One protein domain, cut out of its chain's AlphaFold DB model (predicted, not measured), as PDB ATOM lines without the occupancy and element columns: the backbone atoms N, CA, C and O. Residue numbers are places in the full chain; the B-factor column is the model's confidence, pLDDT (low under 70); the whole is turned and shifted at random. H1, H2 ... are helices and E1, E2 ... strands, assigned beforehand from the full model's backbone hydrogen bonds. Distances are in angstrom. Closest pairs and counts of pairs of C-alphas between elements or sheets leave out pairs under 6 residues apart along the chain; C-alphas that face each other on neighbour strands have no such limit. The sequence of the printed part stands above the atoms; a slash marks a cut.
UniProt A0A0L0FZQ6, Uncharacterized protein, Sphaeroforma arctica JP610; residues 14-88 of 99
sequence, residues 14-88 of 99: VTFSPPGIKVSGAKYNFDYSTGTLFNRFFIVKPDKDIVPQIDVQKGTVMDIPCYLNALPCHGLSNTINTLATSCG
ATOM      1  N   VAL A  14      55.317  42.217   1.891       92.25
ATOM      2  CA  VAL A  14      54.020  41.549   1.986       92.25
ATOM      3  C   VAL A  14      53.750  41.274   3.457       92.25
ATOM      4  O   VAL A  14      54.560  40.637   4.130       92.25
ATOM      5  N   THR A  15      52.627  41.764   3.962       93.38
ATOM      6  CA  THR A  15      52.196  41.563   5.350       93.38
ATOM      7  C   THR A  15      50.854  40.859   5.388       93.38
ATOM      8  O   THR A  15      49.969  41.186   4.600       93.38
ATOM      9  N   PHE A  16      50.687  39.948   6.341       95.62
ATOM     10  CA  PHE A  16      49.441  39.229   6.585       95.62
ATOM     11  C   PHE A  16      48.815  39.758   7.862       95.62
ATOM     12  O   PHE A  16      49.505  39.846   8.879       95.62
ATOM     13  N   SER A  17      47.538  40.127   7.800       95.56
ATOM     14  CA  SER A  17      46.776  40.551   8.974       95.56
ATOM     15  C   SER A  17      47.432  41.661   9.826       95.56
ATOM     16  O   SER A  17      47.346  41.610  11.057       95.56
ATOM     17  N   PRO A  18      48.117  42.670   9.239       93.50
ATOM     18  CA  PRO A  18      48.769  43.693  10.045       93.50
ATOM     19  C   PRO A  18      47.723  44.590  10.727       93.50
ATOM     20  O   PRO A  18      46.695  44.908  10.119       93.50
ATOM     21  N   PRO A  19      47.986  45.091  11.946       92.00
ATOM     22  CA  PRO A  19      47.203  46.201  12.471       92.00
ATOM     23  C   PRO A  19      47.329  47.405  11.531       92.00
ATOM     24  O   PRO A  19      48.362  47.592  10.881       92.00
ATOM     25  N   GLY A  20      46.284  48.230  11.462       88.06
ATOM     26  CA  GLY A  20      46.361  49.471  10.696       88.06
ATOM     27  C   GLY A  20      47.457  50.399  11.232       88.06
ATOM     28  O   GLY A  20      47.910  50.295  12.377       88.06
ATOM     29  N   ILE A  21      47.936  51.280  10.357       83.50
ATOM     30  CA  ILE A  21      49.165  52.046  10.590       83.50
ATOM     31  C   ILE A  21      48.913  53.535  10.818       83.50
ATOM     32  O   ILE A  21      49.842  54.277  11.119       83.50
ATOM     33  N   LYS A  22      47.670  54.007  10.708       81.19
ATOM     34  CA  LYS A  22      47.352  55.434  10.832       81.19
ATOM     35  C   LYS A  22      47.652  55.952  12.239       81.19
ATOM     36  O   LYS A  22      48.278  57.005  12.363       81.19
ATOM     37  N   VAL A  23      47.262  55.226  13.289       81.19
ATOM     38  CA  VAL A  23      47.505  55.648  14.683       81.19
ATOM     39  C   VAL A  23      48.993  55.598  15.023       81.19
ATOM     40  O   VAL A  23      49.556  56.578  15.513       81.19
ATOM     41  N   SER A  24      49.651  54.475  14.725       80.62
ATOM     42  CA  SER A  24      51.100  54.323  14.923       80.62
ATOM     43  C   SER A  24      51.878  55.371  14.130       80.62
ATOM     44  O   SER A  24      52.825  55.970  14.628       80.62
ATOM     45  N   GLY A  25      51.425  55.656  12.919       81.12
ATOM     46  CA  GLY A  25      51.996  56.651  12.041       81.12
ATOM     47  C   GLY A  25      51.976  58.066  12.586       81.12
ATOM     48  O   GLY A  25      53.012  58.729  12.599       81.12
ATOM     49  N   ALA A  26      50.826  58.492  13.110       80.69
ATOM     50  CA  ALA A  26      50.703  59.774  13.795       80.69
ATOM     51  C   ALA A  26      51.607  59.842  15.036       80.69
ATOM     52  O   ALA A  26      52.262  60.852  15.270       80.69
ATOM     53  N   LYS A  27      51.694  58.751  15.812       84.69
ATOM     54  CA  LYS A  27      52.538  58.689  17.016       84.69
ATOM     55  C   LYS A  27      54.032  58.818  16.708       84.69
ATOM     56  O   LYS A  27      54.764  59.409  17.497       84.69
ATOM     57  N   TYR A  28      54.488  58.233  15.604       83.12
ATOM     58  CA  TYR A  28      55.908  58.180  15.242       83.12
ATOM     59  C   TYR A  28      56.305  59.193  14.155       83.12
ATOM     60  O   TYR A  28      57.431  59.131  13.674       83.12
ATOM     61  N   ASN A  29      55.419  60.133  13.796       80.94
ATOM     62  CA  ASN A  29      55.638  61.139  12.747       80.94
ATOM     63  C   ASN A  29      56.103  60.537  11.409       80.94
ATOM     64  O   ASN A  29      56.963  61.093  10.726       80.94
ATOM     65  N   PHE A  30      55.542  59.387  11.033       75.56
ATOM     66  CA  PHE A  30      55.787  58.807   9.718       75.56
ATOM     67  C   PHE A  30      54.901  59.489   8.672       75.56
ATOM     68  O   PHE A  30      53.683  59.574   8.833       75.56
ATOM     69  N   ASP A  31      55.512  59.948   7.580       71.69
ATOM     70  CA  ASP A  31      54.789  60.505   6.441       71.69
ATOM     71  C   ASP A  31      54.397  59.403   5.441       71.69
ATOM     72  O   ASP A  31      55.232  58.848   4.723       71.69
ATOM     73  N   TYR A  32      53.099  59.099   5.387       69.81
ATOM     74  CA  TYR A  32      52.502  58.123   4.465       69.81
ATOM     75  C   TYR A  32      51.956  58.761   3.179       69.81
ATOM     76  O   TYR A  32      51.281  58.081   2.406       69.81
ATOM     77  N   SER A  33      52.169  60.064   2.966       64.19
ATOM     78  CA  SER A  33      51.673  60.794   1.790       64.19
ATOM     79  C   SER A  33      52.449  60.471   0.510       64.19
ATOM     80  O   SER A  33      51.986  60.760  -0.594       64.19
ATOM     81  N   THR A  34      53.607  59.821   0.638       61.34
ATOM     82  CA  THR A  34      54.423  59.415  -0.502       61.34
ATOM     83  C   THR A  34      53.786  58.217  -1.221       61.34
ATOM     84  O   THR A  34      53.537  57.159  -0.642       61.34
ATOM     85  N   GLY A  35      53.526  58.356  -2.527       60.19
ATOM     86  CA  GLY A  35      52.953  57.290  -3.369       60.19
ATOM     87  C   GLY A  35      53.805  56.012  -3.460       60.19
ATOM     88  O   GLY A  35      53.359  55.002  -3.999       60.19
ATOM     89  N   THR A  36      55.017  56.023  -2.900       63.78
ATOM     90  CA  THR A  36      55.934  54.879  -2.820       63.78
ATOM     91  C   THR A  36      55.364  53.713  -2.012       63.78
ATOM     92  O   THR A  36      55.705  52.566  -2.303       63.78
ATOM     93  N   LEU A  37      54.472  53.971  -1.046       67.69
ATOM     94  CA  LEU A  37      53.859  52.918  -0.233       67.69
ATOM     95  C   LEU A  37      52.891  52.042  -1.034       67.69
ATOM     96  O   LEU A  37      52.938  50.819  -0.918       67.69
ATOM     97  N   PHE A  38      52.056  52.643  -1.885       69.38
ATOM     98  CA  PHE A  38      51.056  51.907  -2.669       69.38
ATOM     99  C   PHE A  38      51.684  50.873  -3.608       69.38
ATOM    100  O   PHE A  38      51.145  49.783  -3.762       69.38
ATOM    101  N   ASN A  39      52.863  51.172  -4.155       76.50
ATOM    102  CA  ASN A  39      53.541  50.291  -5.107       76.50
ATOM    103  C   ASN A  39      54.388  49.190  -4.450       76.50
ATOM    104  O   ASN A  39      54.917  48.335  -5.157       76.50
ATOM    105  N   ARG A  40      54.605  49.237  -3.128       80.25
ATOM    106  CA  ARG A  40      55.620  48.398  -2.457       80.25
ATOM    107  C   ARG A  40      55.126  47.678  -1.212       80.25
ATOM    108  O   ARG A  40      55.765  46.715  -0.794       80.25
ATOM    109  N   PHE A  41      54.026  48.132  -0.622       86.31
ATOM    110  CA  PHE A  41      53.429  47.528   0.563       86.31
ATOM    111  C   PHE A  41      52.142  46.826   0.169       86.31
ATOM    112  O   PHE A  41      51.164  47.466  -0.215       86.31
ATOM    113  N   PHE A  42      52.166  45.506   0.273       91.19
ATOM    114  CA  PHE A  42      51.059  44.623  -0.040       91.19
ATOM    115  C   PHE A  42      50.517  44.034   1.256       91.19
ATOM    116  O   PHE A  42      51.246  43.422   2.037       91.19
ATOM    117  N   ILE A  43      49.230  44.230   1.490       93.75
ATOM    118  CA  ILE A  43      48.558  43.863   2.727       93.75
ATOM    119  C   ILE A  43      47.530  42.797   2.395       93.75
ATOM    120  O   ILE A  43      46.551  43.070   1.710       93.75
ATOM    121  N   VAL A  44      47.750  41.588   2.893       95.69
ATOM    122  CA  VAL A  44      46.788  40.495   2.821       95.69
ATOM    123  C   VAL A  44      45.862  40.591   4.026       95.69
ATOM    124  O   VAL A  44      46.319  40.501   5.170       95.69
ATOM    125  N   LYS A  45      44.567  40.784   3.772       96.25
ATOM    126  CA  LYS A  45      43.556  41.056   4.793       96.25
ATOM    127  C   LYS A  45      42.400  40.054   4.697       96.25
ATOM    128  O   LYS A  45      41.550  40.196   3.823       96.25
ATOM    129  N   PRO A  46      42.332  39.055   5.590       96.44
ATOM    130  CA  PRO A  46      41.149  38.214   5.715       96.44
ATOM    131  C   PRO A  46      39.929  39.049   6.134       96.44
ATOM    132  O   PRO A  46      40.004  39.838   7.076       96.44
ATOM    133  N   ASP A  47      38.802  38.884   5.448       95.00
ATOM    134  CA  ASP A  47      37.602  39.725   5.603       95.00
ATOM    135  C   ASP A  47      36.962  39.694   7.006       95.00
ATOM    136  O   ASP A  47      36.380  40.686   7.443       95.00
ATOM    137  N   LYS A  48      37.104  38.587   7.741       95.88
ATOM    138  CA  LYS A  48      36.614  38.424   9.119       95.88
ATOM    139  C   LYS A  48      37.685  38.593  10.197       95.88
ATOM    140  O   LYS A  48      37.356  38.507  11.376       95.88
ATOM    141  N   ASP A  49      38.945  38.833   9.840       95.81
ATOM    142  CA  ASP A  49      39.988  39.126  10.828       95.81
ATOM    143  C   ASP A  49      39.806  40.537  11.395       95.81
ATOM    144  O   ASP A  49      39.835  41.521  10.656       95.81
ATOM    145  N   ILE A  50      39.641  40.640  12.714       94.44
ATOM    146  CA  ILE A  50      39.370  41.905  13.396       94.44
ATOM    147  C   ILE A  50      40.600  42.813  13.506       94.44
ATOM    148  O   ILE A  50      40.453  44.032  13.502       94.44
ATOM    149  N   VAL A  51      41.816  42.262  13.572       94.00
ATOM    150  CA  VAL A  51      43.045  43.049  13.784       94.00
ATOM    151  C   VAL A  51      43.269  44.108  12.696       94.00
ATOM    152  O   VAL A  51      43.422  45.285  13.042       94.00
ATOM    153  N   PRO A  52      43.231  43.772  11.392       93.50
ATOM    154  CA  PRO A  52      43.408  44.753  10.330       93.50
ATOM    155  C   PRO A  52      42.203  45.687  10.138       93.50
ATOM    156  O   PRO A  52      42.290  46.580   9.295       93.50
ATOM    157  N   GLN A  53      41.097  45.495  10.872       90.44
ATOM    158  CA  GLN A  53      39.886  46.331  10.806       90.44
ATOM    159  C   GLN A  53      39.858  47.447  11.855       90.44
ATOM    160  O   GLN A  53      39.096  48.399  11.708       90.44
ATOM    161  N   ILE A  54      40.680  47.347  12.904       90.19
ATOM    162  CA  ILE A  54      40.714  48.327  14.001       90.19
ATOM    163  C   ILE A  54      41.215  49.698  13.522       90.19
ATOM    164  O   ILE A  54      40.825  50.725  14.075       90.19
ATOM    165  N   ASP A  55      42.078  49.728  12.505       87.38
ATOM    166  CA  ASP A  55      42.678  50.959  11.997       87.38
ATOM    167  C   ASP A  55      42.876  50.918  10.469       87.38
ATOM    168  O   ASP A  55      42.766  49.880   9.820       87.38
ATOM    169  N   VAL A  56      43.158  52.078   9.880       88.31
ATOM    170  CA  VAL A  56      43.282  52.269   8.435       88.31
ATOM    171  C   VAL A  56      44.599  51.699   7.911       88.31
ATOM    172  O   VAL A  56      45.685  51.988   8.421       88.31
ATOM    173  N   GLN A  57      44.490  50.947   6.818       88.38
ATOM    174  CA  GLN A  57      45.619  50.401   6.073       88.38
ATOM    175  C   GLN A  57      46.182  51.421   5.069       88.38
ATOM    176  O   GLN A  57      45.448  52.235   4.502       88.38
ATOM    177  N   LYS A  58      47.498  51.379   4.835       86.00
ATOM    178  CA  LYS A  58      48.195  52.185   3.817       86.00
ATOM    179  C   LYS A  58      49.052  51.269   2.948       86.00
ATOM    180  O   LYS A  58      49.936  50.600   3.466       86.00
ATOM    181  N   GLY A  59      48.792  51.261   1.643       86.12
ATOM    182  CA  GLY A  59      49.398  50.331   0.689       86.12
ATOM    183  C   GLY A  59      48.345  49.710  -0.230       86.12
ATOM    184  O   GLY A  59      47.195  50.150  -0.252       86.12
ATOM    185  N   THR A  60      48.741  48.677  -0.968       89.50
ATOM    186  CA  THR A  60      47.829  47.834  -1.749       89.50
ATOM    187  C   THR A  60      47.212  46.781  -0.836       89.50
ATOM    188  O   THR A  60      47.916  45.916  -0.318       89.50
ATOM    189  N   VAL A  61      45.898  46.852  -0.627       92.31
ATOM    190  CA  VAL A  61      45.150  45.897   0.200       92.31
ATOM    191  C   VAL A  61      44.536  44.823  -0.693       92.31
ATOM    192  O   VAL A  61      43.893  45.131  -1.691       92.31
ATOM    193  N   MET A  62      44.748  43.566  -0.322       93.44
ATOM    194  CA  MET A  62      44.151  42.383  -0.922       93.44
ATOM    195  C   MET A  62      43.221  41.759   0.111       93.44
ATOM    196  O   MET A  62      43.685  41.122   1.062       93.44
ATOM    197  N   ASP A  63      41.920  41.964  -0.058       94.06
ATOM    198  CA  ASP A  63      40.919  41.304   0.771       94.06
ATOM    199  C   ASP A  63      40.785  39.831   0.351       94.06
ATOM    200  O   ASP A  63      40.665  39.515  -0.833       94.06
ATOM    201  N   ILE A  64      40.833  38.926   1.329       93.12
ATOM    202  CA  ILE A  64      40.751  37.474   1.129       93.12
ATOM    203  C   ILE A  64      39.562  36.930   1.923       93.12
ATOM    204  O   ILE A  64      39.410  37.291   3.092       93.12
ATOM    205  N   PRO A  65      38.729  36.048   1.347       94.12
ATOM    206  CA  PRO A  65      37.615  35.475   2.085       94.12
ATOM    207  C   PRO A  65      38.104  34.587   3.236       94.12
ATOM    208  O   PRO A  65      38.975  33.731   3.068       94.12
ATOM    209  N   CYS A  66      37.502  34.749   4.409       93.75
ATOM    210  CA  CYS A  66      37.650  33.833   5.525       93.75
ATOM    211  C   CYS A  66      36.280  33.383   6.030       93.75
ATOM    212  O   CYS A  66      35.427  34.170   6.435       93.75
ATOM    213  N   TYR A  67      36.065  32.072   6.047       91.44
ATOM    214  CA  TYR A  67      34.761  31.507   6.398       91.44
ATOM    215  C   TYR A  67      34.605  31.210   7.895       91.44
ATOM    216  O   TYR A  67      33.483  31.002   8.350       91.44
ATOM    217  N   LEU A  68      35.687  31.290   8.672       92.81
ATOM    218  CA  LEU A  68      35.711  31.029  10.113       92.81
ATOM    219  C   LEU A  68      35.341  32.274  10.946       92.81
ATOM    220  O   LEU A  68      34.883  33.285  10.420       92.81
ATOM    221  N   ASN A  69      35.515  32.196  12.267       94.00
ATOM    222  CA  ASN A  69      35.348  33.332  13.179       94.00
ATOM    223  C   ASN A  69      36.608  34.212  13.234       94.00
ATOM    224  O   ASN A  69      37.683  33.801  12.799       94.00
ATOM    225  N   ALA A  70      36.488  35.401  13.833       93.88
ATOM    226  CA  ALA A  70      37.530  36.429  13.799       93.88
ATOM    227  C   ALA A  70      38.917  35.963  14.264       93.88
ATOM    228  O   ALA A  70      39.913  36.231  13.595       93.88
ATOM    229  N   LEU A  71      38.989  35.227  15.378       92.81
ATOM    230  CA  LEU A  71      40.265  34.759  15.921       92.81
ATOM    231  C   LEU A  71      40.946  33.716  15.010       92.81
ATOM    232  O   LEU A  71      42.113  33.908  14.677       92.81
ATOM    233  N   PRO A  72      40.257  32.657  14.537       92.62
ATOM    234  CA  PRO A  72      40.812  31.788  13.502       92.62
ATOM    235  C   PRO A  72      41.228  32.530  12.227       92.62
ATOM    236  O   PRO A  72      42.281  32.223  11.674       92.62
ATOM    237  N   CYS A  73      40.449  33.511  11.765       94.31
ATOM    238  CA  CYS A  73      40.774  34.278  10.557       94.31
ATOM    239  C   CYS A  73      42.045  35.122  10.691       94.31
ATOM    240  O   CYS A  73      42.707  35.364   9.689       94.31
ATOM    241  N   HIS A  74      42.422  35.506  11.912       95.75
ATOM    242  CA  HIS A  74      43.708  36.146  12.182       95.75
ATOM    243  C   HIS A  74      44.906  35.191  12.026       95.75
ATOM    244  O   HIS A  74      46.049  35.612  11.855       95.75
ATOM    245  N   GLY A  75      44.663  33.880  12.081       93.62
ATOM    246  CA  GLY A  75      45.692  32.863  11.920       93.62
ATOM    247  C   GLY A  75      46.263  32.829  10.501       93.62
ATOM    248  O   GLY A  75      45.539  32.656   9.516       93.62
ATOM    249  N   LEU A  76      47.594  32.887  10.399       92.12
ATOM    250  CA  LEU A  76      48.301  32.825   9.118       92.12
ATOM    251  C   LEU A  76      47.989  31.537   8.336       92.12
ATOM    252  O   LEU A  76      47.836  31.586   7.119       92.12
ATOM    253  N   SER A  77      47.846  30.398   9.021       90.31
ATOM    254  CA  SER A  77      47.564  29.104   8.384       90.31
ATOM    255  C   SER A  77      46.280  29.118   7.552       90.31
ATOM    256  O   SER A  77      46.277  28.608   6.435       90.31
ATOM    257  N   ASN A  78      45.215  29.750   8.054       90.44
ATOM    258  CA  ASN A  78      43.941  29.850   7.336       90.44
ATOM    259  C   ASN A  78      44.074  30.747   6.108       90.44
ATOM    260  O   ASN A  78      43.635  30.382   5.021       90.44
ATOM    261  N   THR A  79      44.763  31.877   6.260       92.12
ATOM    262  CA  THR A  79      45.037  32.797   5.151       92.12
ATOM    263  C   THR A  79      45.848  32.120   4.041       92.12
ATOM    264  O   THR A  79      45.521  32.253   2.863       92.12
ATOM    265  N   ILE A  80      46.880  31.349   4.405       90.19
ATOM    266  CA  ILE A  80      47.694  30.583   3.452       90.19
ATOM    267  C   ILE A  80      46.863  29.499   2.765       90.19
ATOM    268  O   ILE A  80      46.999  29.325   1.557       90.19
ATOM    269  N   ASN A  81      45.997  28.792   3.495       88.06
ATOM    270  CA  ASN A  81      45.126  27.777   2.907       88.06
ATOM    271  C   ASN A  81      44.170  28.395   1.872       88.06
ATOM    272  O   ASN A  81      44.103  27.928   0.734       88.06
ATOM    273  N   THR A  82      43.509  29.511   2.202       89.25
ATOM    274  CA  THR A  82      42.653  30.216   1.235       89.25
ATOM    275  C   THR A  82      43.438  30.663  -0.001       89.25
ATOM    276  O   THR A  82      42.965  30.510  -1.125       89.25
ATOM    277  N   LEU A  83      44.654  31.186   0.176       89.62
ATOM    278  CA  LEU A  83      45.513  31.585  -0.943       89.62
ATOM    279  C   LEU A  83      45.902  30.402  -1.831       89.62
ATOM    280  O   LEU A  83      45.799  30.488  -3.051       89.62
ATOM    281  N   ALA A  84      46.334  29.299  -1.226       87.75
ATOM    282  CA  ALA A  84      46.767  28.110  -1.947       87.75
ATOM    283  C   ALA A  84      45.607  27.414  -2.675       87.75
ATOM    284  O   ALA A  84      45.787  26.929  -3.787       87.75
ATOM    285  N   THR A  85      44.404  27.406  -2.100       86.12
ATOM    286  CA  THR A  85      43.202  26.874  -2.769       86.12
ATOM    287  C   THR A  85      42.700  27.790  -3.886       86.12
ATOM    288  O   THR A  85      42.225  27.295  -4.904       86.12
ATOM    289  N   SER A  86      42.854  29.112  -3.747       86.56
ATOM    290  CA  SER A  86      42.400  30.084  -4.756       86.56
ATOM    291  C   SER A  86      43.364  30.224  -5.940       86.56
ATOM    292  O   SER A  86      42.925  30.371  -7.077       86.56
ATOM    293  N   CYS A  87      44.675  30.185  -5.687       85.00
ATOM    294  CA  CYS A  87      45.717  30.405  -6.699       85.00
ATOM    295  C   CYS A  87      46.427  29.113  -7.139       85.00
ATOM    296  O   CYS A  87      47.220  29.140  -8.080       85.00
ATOM    297  N   GLY A  88      46.167  27.995  -6.454       80.12
ATOM    298  CA  GLY A  88      46.941  26.762  -6.560       80.12
ATOM    299  C   GLY A  88      48.231  26.798  -5.729       80.12
ATOM    300  O   GLY A  88      48.742  27.861  -5.370       80.12
TER     301      GLY A  88
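Overview. This is residues 14 to 88 of the 99 residues of an uncharacterized protein of Sphaeroforma arctica JP610 (UniProt A0A0L0FZQ6). A small sheet of three parallel strands, E1, E2 and E3, forms the middle of an elongated domain. H3 passes across the end of the strands where residues 16, 46 and 64 lie, with H2 beside it, while H1 lies at the far opposite end and residues 28 to 40 loop back from it to the sheet. The printed part has 75 residues, in the order E1, H1, E2, E3, H2, H3; the class is mixed, helices and strands, with under half of the residues in named elements. It is only just compact, close to loose, with a radius of gyration of the C-alphas of 13.1 A and spans of 38 by 24 by 13 A.

Arrangement. Look first at the inner strand E2, residues 41 to 46. Edge strand E1, residues 14 to 16, is parallel to it at 22 degrees, with N 15 and O 42 2.9 A apart, within hydrogen-bond range. Edge strand E3, residues 60 to 64, is parallel to E2 at 20 degrees, with N 62 and O 43 2.8 A apart, also within range. H3, residues 76 to 87, is on the sheet; its closest C-alphas to E2 are those of Thr 79 and Pro 46, 6.7 A. H2, residues 70 to 74, only grazes the sheet, and is close to but not clearly touching H3, the closest C-alphas being Cys 73 and Thr 79, 7.0 A. H1, residues 22 to 27, is not on the sheet and is apart from H2, H3 and E3. E1, H1 and E2 make a strand-helix-strand unit, two parallel neighbour strands with a helix between them in the chain, with a right-handed crossover. In H1, H2 and H3 every O i to N i+4 pair is within hydrogen-bond range.

Along the chain. Find C-alpha 14 at (54.020, 41.549, 1.986), where E1 begins its 6.9 A. H1 starts at C-alpha 22, (47.352, 55.434, 10.832), and spans 8.7 A. E2 spans 16.3 A, E3 12.9 A and H2 6.4 A. H3 spans 16.2 A and ends at C-alpha 87, (45.717, 30.405, -6.699).

Size, cuts and confidence. The two C-alphas farthest apart, those of Asn 29 and Gly 88, are 40.4 A apart. The printed part has no cut. The links H1 to E2 and E2 to E3 are long, 13 residues each. The mean pLDDT of the printed part is 87.1; look for low confidence, under 70, at residues 32 to 38.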